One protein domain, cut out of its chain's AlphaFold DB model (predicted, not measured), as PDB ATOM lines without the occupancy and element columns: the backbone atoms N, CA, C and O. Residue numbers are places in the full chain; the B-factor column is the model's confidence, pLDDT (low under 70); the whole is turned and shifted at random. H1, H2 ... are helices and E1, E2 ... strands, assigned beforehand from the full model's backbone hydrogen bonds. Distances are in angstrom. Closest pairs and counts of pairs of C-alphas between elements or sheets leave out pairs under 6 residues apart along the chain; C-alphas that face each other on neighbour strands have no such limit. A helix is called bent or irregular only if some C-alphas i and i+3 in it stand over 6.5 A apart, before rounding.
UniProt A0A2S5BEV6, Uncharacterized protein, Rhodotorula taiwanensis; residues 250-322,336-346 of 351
ATOM      1  N   ILE A 250      31.486 -24.277  -0.270       78.31
ATOM      2  CA  ILE A 250      31.503 -25.463  -1.128       78.31
ATOM      3  C   ILE A 250      32.961 -25.846  -1.366       78.31
ATOM      4  O   ILE A 250      33.734 -25.067  -1.923       78.31
ATOM      5  N   GLN A 251      33.342 -27.045  -0.938       76.88
ATOM      6  CA  GLN A 251      34.683 -27.567  -1.151       76.88
ATOM      7  C   GLN A 251      34.742 -28.348  -2.471       76.88
ATOM      8  O   GLN A 251      33.940 -29.252  -2.694       76.88
ATOM      9  N   VAL A 252      35.679 -27.982  -3.346       77.31
ATOM     10  CA  VAL A 252      35.943 -28.620  -4.639       77.31
ATOM     11  C   VAL A 252      37.267 -29.363  -4.547       77.31
ATOM     12  O   VAL A 252      38.334 -28.778  -4.342       77.31
ATOM     13  N   THR A 253      37.182 -30.669  -4.689       72.25
ATOM     14  CA  THR A 253      38.271 -31.636  -4.503       72.25
ATOM     15  C   THR A 253      38.550 -32.411  -5.788       72.25
ATOM     16  O   THR A 253      39.692 -32.807  -5.995       72.25
ATOM     17  N   ASP A 254      37.560 -32.569  -6.679       76.06
ATOM     18  CA  ASP A 254      37.752 -33.055  -8.051       76.06
ATOM     19  C   ASP A 254      37.752 -31.907  -9.065       76.06
ATOM     20  O   ASP A 254      36.851 -31.065  -9.061       76.06
ATOM     21  N   ILE A 255      38.713 -31.926  -9.986       80.12
ATOM     22  CA  ILE A 255      38.778 -31.025 -11.145       80.12
ATOM     23  C   ILE A 255      38.408 -31.717 -12.463       80.12
ATOM     24  O   ILE A 255      38.553 -31.122 -13.531       80.12
ATOM     25  N   SER A 256      37.923 -32.962 -12.421       81.75
ATOM     26  CA  SER A 256      37.445 -33.655 -13.615       81.75
ATOM     27  C   SER A 256      36.300 -32.874 -14.291       81.75
ATOM     28  O   SER A 256      35.449 -32.291 -13.607       81.75
ATOM     29  N   PRO A 257      36.208 -32.869 -15.637       77.62
ATOM     30  CA  PRO A 257      35.173 -32.117 -16.351       77.62
ATOM     31  C   PRO A 257      33.745 -32.459 -15.897       77.62
ATOM     32  O   PRO A 257      32.908 -31.572 -15.726       77.62
ATOM     33  N   ARG A 258      33.484 -33.745 -15.619       73.06
ATOM     34  CA  ARG A 258      32.183 -34.236 -15.145       73.06
ATOM     35  C   ARG A 258      31.844 -33.708 -13.749       73.06
ATOM     36  O   ARG A 258      30.701 -33.308 -13.519       73.06
ATOM     37  N   ALA A 259      32.811 -33.682 -12.831       74.56
ATOM     38  CA  ALA A 259      32.605 -33.135 -11.494       74.56
ATOM     39  C   ALA A 259      32.380 -31.620 -11.539       74.56
ATOM     40  O   ALA A 259      31.433 -31.121 -10.930       74.56
ATOM     41  N   LEU A 260      33.168 -30.889 -12.336       82.88
ATOM     42  CA  LEU A 260      32.992 -29.448 -12.528       82.88
ATOM     43  C   LEU A 260      31.605 -29.110 -13.095       82.88
ATOM     44  O   LEU A 260      30.992 -28.118 -12.691       82.88
ATOM     45  N   ASP A 261      31.088 -29.903 -14.040       81.69
ATOM     46  CA  ASP A 261      29.739 -29.741 -14.606       81.69
ATOM     47  C   ASP A 261      28.643 -29.882 -13.564       81.69
ATOM     48  O   ASP A 261      27.711 -29.072 -13.518       81.69
ATOM     49  N   ALA A 262      28.769 -30.879 -12.705       74.44
ATOM     50  CA  ALA A 262      27.782 -31.133 -11.681       74.44
ATOM     51  C   ALA A 262      27.901 -30.124 -10.511       74.44
ATOM     52  O   ALA A 262      26.871 -29.608 -10.068       74.44
ATOM     53  N   HIS A 263      29.111 -29.675 -10.140       82.25
ATOM     54  CA  HIS A 263      29.313 -28.507  -9.262       82.25
ATOM     55  C   HIS A 263      28.663 -27.238  -9.834       82.25
ATOM     56  O   HIS A 263      28.022 -26.483  -9.104       82.25
ATOM     57  N   CYS A 264      28.786 -27.005 -11.145       85.19
ATOM     58  CA  CYS A 264      28.189 -25.845 -11.803       85.19
ATOM     59  C   CYS A 264      26.658 -25.859 -11.715       85.19
ATOM     60  O   CYS A 264      26.066 -24.815 -11.447       85.19
ATOM     61  N   LYS A 265      26.017 -27.015 -11.933       83.69
ATOM     62  CA  LYS A 265      24.557 -27.160 -11.801       83.69
ATOM     63  C   LYS A 265      24.099 -26.896 -10.366       83.69
ATOM     64  O   LYS A 265      23.176 -26.119 -10.161       83.69
ATOM     65  N   TYR A 266      24.790 -27.484  -9.391       80.69
ATOM     66  CA  TYR A 266      24.480 -27.314  -7.974       80.69
ATOM     67  C   TYR A 266      24.588 -25.853  -7.515       80.69
ATOM     68  O   TYR A 266      23.676 -25.329  -6.880       80.69
ATOM     69  N   CYS A 267      25.670 -25.163  -7.889       84.69
ATOM     70  CA  CYS A 267      25.849 -23.754  -7.534       84.69
ATOM     71  C   CYS A 267      24.762 -22.867  -8.148       84.69
ATOM     72  O   CYS A 267      24.313 -21.931  -7.498       84.69
ATOM     73  N   LEU A 268      24.328 -23.152  -9.380       83.62
ATOM     74  CA  LEU A 268      23.239 -22.404 -10.009       83.62
ATOM     75  C   LEU A 268      21.911 -22.596  -9.269       83.62
ATOM     76  O   LEU A 268      21.238 -21.603  -9.039       83.62
ATOM     77  N   ALA A 269      21.591 -23.819  -8.834       82.06
ATOM     78  CA  ALA A 269      20.382 -24.094  -8.054       82.06
ATOM     79  C   ALA A 269      20.389 -23.367  -6.696       82.06
ATOM     80  O   ALA A 269      19.401 -22.753  -6.312       82.06
ATOM     81  N   LEU A 270      21.523 -23.355  -5.984       80.25
ATOM     82  CA  LEU A 270      21.652 -22.589  -4.734       80.25
ATOM     83  C   LEU A 270      21.454 -21.085  -4.941       80.25
ATOM     84  O   LEU A 270      20.951 -20.389  -4.064       80.25
ATOM     85  N   LEU A 271      21.872 -20.580  -6.097       80.25
ATOM     86  CA  LEU A 271      21.781 -19.172  -6.454       80.25
ATOM     87  C   LEU A 271      20.375 -18.729  -6.883       80.25
ATOM     88  O   LEU A 271      20.175 -17.533  -7.089       80.25
ATOM     89  N   GLU A 272      19.416 -19.653  -6.999       79.06
ATOM     90  CA  GLU A 272      17.995 -19.329  -7.169       79.06
ATOM     91  C   GLU A 272      17.382 -18.748  -5.882       79.06
ATOM     92  O   GLU A 272      16.393 -18.013  -5.946       79.06
ATOM     93  N   ASP A 273      17.986 -19.012  -4.716       75.69
ATOM     94  CA  ASP A 273      17.566 -18.411  -3.450       75.69
ATOM     95  C   ASP A 273      17.912 -16.912  -3.417       75.69
ATOM     96  O   ASP A 273      19.076 -16.505  -3.347       75.69
ATOM     97  N   ARG A 274      16.872 -16.067  -3.413       66.19
ATOM     98  CA  ARG A 274      16.997 -14.600  -3.354       66.19
ATOM     99  C   ARG A 274      17.613 -14.095  -2.050       66.19
ATOM    100  O   ARG A 274      18.091 -12.966  -2.008       66.19
ATOM    101  N   TYR A 275      17.590 -14.895  -0.986       72.94
ATOM    102  CA  TYR A 275      18.133 -14.520   0.319       72.94
ATOM    103  C   TYR A 275      19.582 -14.962   0.518       72.94
ATOM    104  O   TYR A 275      20.131 -14.764   1.607       72.94
ATOM    105  N   LEU A 276      20.198 -15.572  -0.497       72.81
ATOM    106  CA  LEU A 276      21.568 -16.045  -0.437       72.81
ATOM    107  C   LEU A 276      22.533 -14.915  -0.850       72.81
ATOM    108  O   LEU A 276      22.532 -14.498  -2.009       72.81
ATOM    109  N   PRO A 277      23.375 -14.410   0.073       68.62
ATOM    110  CA  PRO A 277      24.236 -13.255  -0.201       68.62
ATOM    111  C   PRO A 277      25.397 -13.579  -1.157       68.62
ATOM    112  O   PRO A 277      25.938 -12.688  -1.812       68.62
ATOM    113  N   GLY A 278      25.799 -14.849  -1.247       74.62
ATOM    114  CA  GLY A 278      26.874 -15.293  -2.125       74.62
ATOM    115  C   GLY A 278      27.302 -16.737  -1.874       74.62
ATOM    116  O   GLY A 278      26.825 -17.376  -0.939       74.62
ATOM    117  N   LEU A 279      28.226 -17.243  -2.692       79.00
ATOM    118  CA  LEU A 279      28.842 -18.569  -2.538       79.00
ATOM    119  C   LEU A 279      30.345 -18.438  -2.312       79.00
ATOM    120  O   LEU A 279      30.980 -17.522  -2.833       79.00
ATOM    121  N   VAL A 280      30.920 -19.394  -1.584       80.12
ATOM    122  CA  VAL A 280      32.375 -19.511  -1.427       80.12
ATOM    123  C   VAL A 280      32.818 -20.875  -1.939       80.12
ATOM    124  O   VAL A 280      32.454 -21.894  -1.357       80.12
ATOM    125  N   LEU A 281      33.611 -20.902  -3.011       80.19
ATOM    126  CA  LEU A 281      34.248 -22.115  -3.526       80.19
ATOM    127  C   LEU A 281      35.659 -22.231  -2.938       80.19
ATOM    128  O   LEU A 281      36.419 -21.262  -2.961       80.19
ATOM    129  N   VAL A 282      36.014 -23.401  -2.407       78.25
ATOM    130  CA  VAL A 282      37.308 -23.635  -1.748       78.25
ATOM    131  C   VAL A 282      37.952 -24.911  -2.253       78.25
ATOM    132  O   VAL A 282      37.262 -25.902  -2.460       78.25
ATOM    133  N   SER A 283      39.277 -24.920  -2.378       78.25
ATOM    134  CA  SER A 283      40.038 -26.154  -2.573       78.25
ATOM    135  C   SER A 283      41.279 -26.206  -1.691       78.25
ATOM    136  O   SER A 283      41.824 -25.172  -1.300       78.25
ATOM    137  N   GLU A 284      41.699 -27.428  -1.367       70.44
ATOM    138  CA  GLU A 284      42.886 -27.723  -0.554       70.44
ATOM    139  C   GLU A 284      44.168 -27.771  -1.395       70.44
ATOM    140  O   GLU A 284      45.262 -27.631  -0.857       70.44
ATOM    141  N   SER A 285      44.046 -27.925  -2.720       70.06
ATOM    142  CA  SER A 285      45.191 -27.986  -3.629       70.06
ATOM    143  C   SER A 285      45.362 -26.671  -4.393       70.06
ATOM    144  O   SER A 285      44.426 -26.237  -5.077       70.06
ATOM    145  N   PRO A 286      46.558 -26.051  -4.369       71.25
ATOM    146  CA  PRO A 286      46.830 -24.869  -5.178       71.25
ATOM    147  C   PRO A 286      46.789 -25.158  -6.685       71.25
ATOM    148  O   PRO A 286      46.503 -24.259  -7.472       71.25
ATOM    149  N   ALA A 287      46.968 -26.420  -7.092       74.62
ATOM    150  CA  ALA A 287      46.853 -26.836  -8.488       74.62
ATOM    151  C   ALA A 287      45.423 -26.691  -9.048       74.62
ATOM    152  O   ALA A 287      45.235 -26.637 -10.260       74.62
ATOM    153  N   HIS A 288      44.402 -26.593  -8.189       78.38
ATOM    154  CA  HIS A 288      43.000 -26.485  -8.608       78.38
ATOM    155  C   HIS A 288      42.554 -25.045  -8.903       78.38
ATOM    156  O   HIS A 288      41.412 -24.831  -9.314       78.38
ATOM    157  N   GLN A 289      43.433 -24.052  -8.726       77.19
ATOM    158  CA  GLN A 289      43.100 -22.631  -8.863       77.19
ATOM    159  C   GLN A 289      42.467 -22.302 -10.220       77.19
ATOM    160  O   GLN A 289      41.395 -21.703 -10.269       77.19
ATOM    161  N   GLN A 290      43.089 -22.730 -11.321       80.19
ATOM    162  CA  GLN A 290      42.597 -22.415 -12.664       80.19
ATOM    163  C   GLN A 290      41.217 -23.040 -12.929       80.19
ATOM    164  O   GLN A 290      40.348 -22.390 -13.510       80.19
ATOM    165  N   ALA A 291      40.984 -24.264 -12.450       81.81
ATOM    166  CA  ALA A 291      39.702 -24.952 -12.591       81.81
ATOM    167  C   ALA A 291      38.584 -24.271 -11.779       81.81
ATOM    168  O   ALA A 291      37.464 -24.131 -12.268       81.81
ATOM    169  N   LEU A 292      38.888 -23.790 -10.568       82.31
ATOM    170  CA  LEU A 292      37.949 -23.031  -9.731       82.31
ATOM    171  C   LEU A 292      37.582 -21.684 -10.348       82.31
ATOM    172  O   LEU A 292      36.404 -21.327 -10.358       82.31
ATOM    173  N   THR A 293      38.561 -20.955 -10.890       83.56
ATOM    174  CA  THR A 293      38.310 -19.693 -11.597       83.56
ATOM    175  C   THR A 293      37.407 -19.928 -12.807       83.56
ATOM    176  O   THR A 293      36.373 -19.275 -12.935       83.56
ATOM    177  N   GLN A 294      37.716 -20.933 -13.632       86.00
ATOM    178  CA  GLN A 294      36.885 -21.298 -14.784       86.00
ATOM    179  C   GLN A 294      35.470 -21.723 -14.374       86.00
ATOM    180  O   GLN A 294      34.495 -21.370 -15.043       86.00
ATOM    181  N   LEU A 295      35.331 -22.468 -13.273       85.44
ATOM    182  CA  LEU A 295      34.037 -22.869 -12.731       85.44
ATOM    183  C   LEU A 295      33.223 -21.654 -12.267       85.44
ATOM    184  O   LEU A 295      32.047 -21.547 -12.622       85.44
ATOM    185  N   ALA A 296      33.839 -20.729 -11.529       85.44
ATOM    186  CA  ALA A 296      33.197 -19.510 -11.046       85.44
ATOM    187  C   ALA A 296      32.738 -18.609 -12.205       85.44
ATOM    188  O   ALA A 296      31.574 -18.210 -12.251       85.44
ATOM    189  N   GLU A 297      33.597 -18.376 -13.201       85.50
ATOM    190  CA  GLU A 297      33.251 -17.636 -14.421       85.50
ATOM    191  C   GLU A 297      32.138 -18.321 -15.218       85.50
ATOM    192  O   GLU A 297      31.287 -17.675 -15.834       85.50
ATOM    193  N   ARG A 298      32.122 -19.658 -15.242       87.25
ATOM    194  CA  ARG A 298      31.072 -20.416 -15.922       87.25
ATOM    195  C   ARG A 298      29.725 -20.277 -15.220       87.25
ATOM    196  O   ARG A 298      28.710 -20.135 -15.904       87.25
ATOM    197  N   ILE A 299      29.711 -20.286 -13.887       86.56
ATOM    198  CA  ILE A 299      28.510 -20.020 -13.084       86.56
ATOM    199  C   ILE A 299      28.027 -18.585 -13.332       86.56
ATOM    200  O   ILE A 299      26.852 -18.386 -13.640       86.56
ATOM    201  N   GLN A 300      28.939 -17.608 -13.301       85.81
ATOM    202  CA  GLN A 300      28.645 -16.199 -13.577       85.81
ATOM    203  C   GLN A 300      28.008 -16.015 -14.962       85.81
ATOM    204  O   GLN A 300      26.919 -15.450 -15.069       85.81
ATOM    205  N   ARG A 301      28.626 -16.557 -16.022       84.62
ATOM    206  CA  ARG A 301      28.106 -16.477 -17.399       84.62
ATOM    207  C   ARG A 301      26.721 -17.105 -17.538       84.62
ATOM    208  O   ARG A 301      25.848 -16.533 -18.189       84.62
ATOM    209  N   LYS A 302      26.507 -18.282 -16.940       85.06
ATOM    210  CA  LYS A 302      25.212 -18.975 -17.010       85.06
ATOM    211  C   LYS A 302      24.115 -18.213 -16.275       85.06
ATOM    212  O   LYS A 302      23.017 -18.102 -16.814       85.06
ATOM    213  N   ARG A 303      24.411 -17.650 -15.101       80.50
ATOM    214  CA  ARG A 303      23.434 -16.854 -14.354       80.50
ATOM    215  C   ARG A 303      23.101 -15.550 -15.068       80.50
ATOM    216  O   ARG A 303      21.925 -15.272 -15.244       80.50
ATOM    217  N   LEU A 304      24.104 -14.826 -15.569       82.88
ATOM    218  CA  LEU A 304      23.892 -13.595 -16.337       82.88
ATOM    219  C   LEU A 304      22.983 -13.830 -17.554       82.88
ATOM    220  O   LEU A 304      22.091 -13.032 -17.845       82.88
ATOM    221  N   LYS A 305      23.181 -14.962 -18.245       84.06
ATOM    222  CA  LYS A 305      22.318 -15.389 -19.352       84.06
ATOM    223  C   LYS A 305      20.893 -15.703 -18.882       84.06
ATOM    224  O   LYS A 305      19.943 -15.311 -19.555       84.06
ATOM    225  N   ALA A 306      20.736 -16.392 -17.751       81.31
ATOM    226  CA  ALA A 306      19.429 -16.741 -17.189       81.31
ATOM    227  C   ALA A 306      18.637 -15.505 -16.722       81.31
ATOM    228  O   ALA A 306      17.427 -15.440 -16.924       81.31
ATOM    229  N   THR A 307      19.312 -14.494 -16.172       74.62
ATOM    230  CA  THR A 307      18.696 -13.264 -15.649       74.62
ATOM    231  C   THR A 307      18.598 -12.134 -16.678       74.62
ATOM    232  O   THR A 307      18.266 -11.006 -16.318       74.62
ATOM    233  N   ARG A 308      18.881 -12.410 -17.963       75.50
ATOM    234  CA  ARG A 308      18.884 -11.424 -19.066       75.50
ATOM    235  C   ARG A 308      19.697 -10.157 -18.746       75.50
ATOM    236  O   ARG A 308      19.337  -9.065 -19.170       75.50
ATOM    237  N   GLY A 309      20.785 -10.300 -17.986       66.62
ATOM    238  CA  GLY A 309      21.652  -9.185 -17.599       66.62
ATOM    239  C   GLY A 309      21.188  -8.358 -16.394       66.62
ATOM    240  O   GLY A 309      21.847  -7.380 -16.067       66.62
ATOM    241  N   SER A 310      20.093  -8.731 -15.721       63.25
ATOM    242  CA  SER A 310      19.558  -7.981 -14.570       63.25
ATOM    243  C   SER A 310      20.309  -8.218 -13.254       63.25
ATOM    244  O   SER A 310      20.102  -7.479 -12.296       63.25
ATOM    245  N   ASP A 311      21.126  -9.266 -13.177       66.69
ATOM    246  CA  ASP A 311      21.771  -9.710 -11.940       66.69
ATOM    247  C   ASP A 311      23.266  -9.911 -12.191       66.69
ATOM    248  O   ASP A 311      23.662 -10.737 -13.023       66.69
ATOM    249  N   THR A 312      24.091  -9.125 -11.501       64.31
ATOM    250  CA  THR A 312      25.545  -9.169 -11.637       64.31
ATOM    251  C   THR A 312      26.157  -9.882 -10.443       64.31
ATOM    252  O   THR A 312      26.178  -9.369  -9.323       64.31
ATOM    253  N   LEU A 313      26.709 -11.066 -10.709       69.56
ATOM    254  CA  LEU A 313      27.627 -11.747  -9.803       69.56
ATOM    255  C   LEU A 313      29.047 -11.223 -10.014       69.56
ATOM    256  O   LEU A 313      29.535 -11.216 -11.146       69.56
ATOM    257  N   GLN A 314      29.726 -10.848  -8.936       66.19
ATOM    258  CA  GLN A 314      31.160 -10.585  -8.919       66.19
ATOM    259  C   GLN A 314      31.912 -11.841  -8.486       66.19
ATOM    260  O   GLN A 314      31.545 -12.486  -7.505       66.19
ATOM    261  N   VAL A 315      32.970 -12.179  -9.222       67.06
ATOM    262  CA  VAL A 315      33.896 -13.264  -8.888       67.06
ATOM    263  C   VAL A 315      35.146 -12.633  -8.280       67.06
ATOM    264  O   VAL A 315      35.816 -11.849  -8.948       67.06
ATOM    265  N   VAL A 316      35.489 -12.980  -7.043       67.44
ATOM    266  CA  VAL A 316      36.751 -12.572  -6.407       67.44
ATOM    267  C   VAL A 316      37.552 -13.821  -6.086       67.44
ATOM    268  O   VAL A 316      37.138 -14.624  -5.260       67.44
ATOM    269  N   VAL A 317      38.707 -13.997  -6.718       61.25
ATOM    270  CA  VAL A 317      39.611 -15.117  -6.429       61.25
ATOM    271  C   VAL A 317      40.715 -14.610  -5.509       61.25
ATOM    272  O   VAL A 317      41.463 -13.715  -5.890       61.25
ATOM    273  N   THR A 318      40.831 -15.168  -4.303       58.84
ATOM    274  CA  THR A 318      41.932 -14.869  -3.384       58.84
ATOM    275  C   THR A 318      42.819 -16.097  -3.196       58.84
ATOM    276  O   THR A 318      42.397 -17.174  -2.762       58.84
ATOM    277  N   ALA A 319      44.096 -15.927  -3.528       52.16
ATOM    278  CA  ALA A 319      45.135 -16.870  -3.157       52.16
ATOM    279  C   ALA A 319      45.588 -16.581  -1.722       52.16
ATOM    280  O   ALA A 319      45.739 -15.421  -1.330       52.16
ATOM    281  N   SER A 320      45.824 -17.628  -0.930       47.84
ATOM    282  CA  SER A 320      46.482 -17.495   0.373       47.84
ATOM    283  C   SER A 320      47.911 -16.981   0.158       47.84
ATOM    284  O   SER A 320      48.823 -17.778  -0.040       47.84
ATOM    285  N   GLY A 321      48.100 -15.659   0.176       45.34
ATOM    286  CA  GLY A 321      49.420 -15.040   0.034       45.34
ATOM    287  C   GLY A 321      49.464 -13.527  -0.200       45.34
ATOM    288  O   GLY A 321      50.504 -12.935   0.056       45.34
ATOM    289  N   SER A 322      48.383 -12.862  -0.619       34.09
ATOM    290  CA  SER A 322      48.407 -11.403  -0.822       34.09
ATOM    291  C   SER A 322      47.520 -10.678   0.186       34.09
ATOM    292  O   SER A 322      46.292 -10.735   0.107       34.09
ATOM    293  N   GLY A 336      44.560 -22.591   2.101       36.38
ATOM    294  CA  GLY A 336      43.447 -22.865   1.196       36.38
ATOM    295  C   GLY A 336      43.245 -21.671   0.275       36.38
ATOM    296  O   GLY A 336      43.459 -20.528   0.693       36.38
ATOM    297  N   LEU A 337      42.874 -21.937  -0.975       42.69
ATOM    298  CA  LEU A 337      42.487 -20.920  -1.953       42.69
ATOM    299  C   LEU A 337      40.974 -20.712  -1.927       42.69
ATOM    300  O   LEU A 337      40.216 -21.671  -1.766       42.69
ATOM    301  N   TRP A 338      40.546 -19.467  -2.123       41.31
ATOM    302  CA  TRP A 338      39.144 -19.069  -2.033       41.31
ATOM    303  C   TRP A 338      38.713 -18.394  -3.331       41.31
ATOM    304  O   TRP A 338      39.419 -17.543  -3.865       41.31
ATOM    305  N   ALA A 339      37.527 -18.735  -3.821       45.03
ATOM    306  CA  ALA A 339      36.819 -17.930  -4.803       45.03
ATOM    307  C   ALA A 339      35.464 -17.521  -4.218       45.03
ATOM    308  O   ALA A 339      34.651 -18.368  -3.845       45.03
ATOM    309  N   TYR A 340      35.235 -16.218  -4.115       48.06
ATOM    310  CA  TYR A 340      33.988 -15.615  -3.674       48.06
ATOM    311  C   TYR A 340      33.124 -15.283  -4.883       48.06
ATOM    312  O   TYR A 340      33.601 -14.735  -5.874       48.06
ATOM    313  N   LEU A 341      31.838 -15.588  -4.770       49.50
ATOM    314  CA  LEU A 341      30.795 -15.127  -5.670       49.50
ATOM    315  C   LEU A 341      29.847 -14.249  -4.859       49.50
ATOM    316  O   LEU A 341      29.113 -14.775  -4.024       49.50
ATOM    317  N   THR A 342      29.858 -12.937  -5.078       45.41
ATOM    318  CA  THR A 342      28.931 -11.996  -4.427       45.41
ATOM    319  C   THR A 342      27.927 -11.475  -5.448       45.41
ATOM    320  O   THR A 342      28.300 -11.115  -6.561       45.41
ATOM    321  N   GLY A 343      26.639 -11.482  -5.107       37.81
ATOM    322  CA  GLY A 343      25.588 -10.937  -5.970       37.81
ATOM    323  C   GLY A 343      25.169  -9.547  -5.521       37.81
ATOM    324  O   GLY A 343      24.934  -9.331  -4.334       37.81
ATOM    325  N   THR A 344      25.055  -8.613  -6.462       36.59
ATOM    326  CA  THR A 344      24.421  -7.312  -6.226       36.59
ATOM    327  C   THR A 344      23.098  -7.266  -6.978       36.59
ATOM    328  O   THR A 344      23.085  -7.227  -8.207       36.59
ATOM    329  N   PHE A 345      21.990  -7.258  -6.239       33.81
ATOM    330  CA  PHE A 345      20.660  -7.080  -6.810       33.81
ATOM    331  C   PHE A 345      20.414  -5.595  -7.087       33.81
ATOM    332  O   PHE A 345      20.356  -4.794  -6.155       33.81
ATOM    333  N   PHE A 346      20.258  -5.234  -8.361       30.89
ATOM    334  CA  PHE A 346      19.702  -3.942  -8.748       30.89
ATOM    335  C   PHE A 346      18.208  -4.106  -9.013       30.89
ATOM    336  O   PHE A 346      17.794  -4.780  -9.957       30.89
TER     337      PHE A 346
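This is residues 250 to 322 and 336 to 346 of the 351 residues of an uncharacterized protein of Rhodotorula taiwanensis (UniProt A0A2S5BEV6). A three-stranded sheet has one long helix, H2, lying along one of its faces, and a second helix, H1, packs on part of H2 at a slant and only grazes the sheet. The printed part has 84 residues, with two named helices and three named strands in the order H1, E1, H2, E2, E3. The sheet's order is E1, E3, E2, antiparallel throughout, and the class is mixed, helices and strands. The whole is compact, with a radius of gyration of the C-alphas of 12.5 A and spans of 34 by 31 by 18 A.

Residues 250 to 251 pair parallel with residues 281 to 282 of E1. H1, residues 257 to 270, begins at C-alpha 257 (35.173, -32.117, -16.351) and is 20.2 A long. E1 is residues 278 to 283. H2, residues 286 to 306, is 31.0 A long and irregular: C-alphas 287 and 290 are 7.4 A apart. E2, residues 311 to 318, is 22.5 A long. E3, residues 337 to 345, is 26.3 A long and ends at C-alpha 345 (20.660, -7.080, -6.810).

E3 is the inner strand. It pairs with E1 at 168 degrees, with N 281 and O 339 at 2.9 A, and with E2 at 160 degrees, with N 340 and O 316 at 2.7 A. H2 is on the sheet at a height of 8.7 A, over E3 and E2, and runs along the strands, at 7 degrees to E3 on the local plane; two layers. The closest C-alphas of H2 and E2, Gln 300 and Leu 313, are 5.9 A apart. E1, H2 and E2 form a split strand-helix-strand unit, two strands running the same way with E3 between them, with a right-handed crossover. H1 touches H2, residues 295 to 303 alone, at a steep tilt of 49 degrees, the same way; the closest C-alphas, Cys 264 and Ile 299, are 6.0 A apart. Every O i to N i+4 pair is within hydrogen-bond range in H1, and 15 of 17 in H2.

The C-alphas farthest apart, of Arg 308 and Gly 321, are 36.2 A apart. Residues 323 to 335 are not printed, and C-alphas 322 and 336 are 12.7 A apart across the cut. Of the links printed whole, none is long. Mean pLDDT of the printed part is 70.9; residues 309 to 322 and 336 to 346, with residues 274 and 277, are under 70.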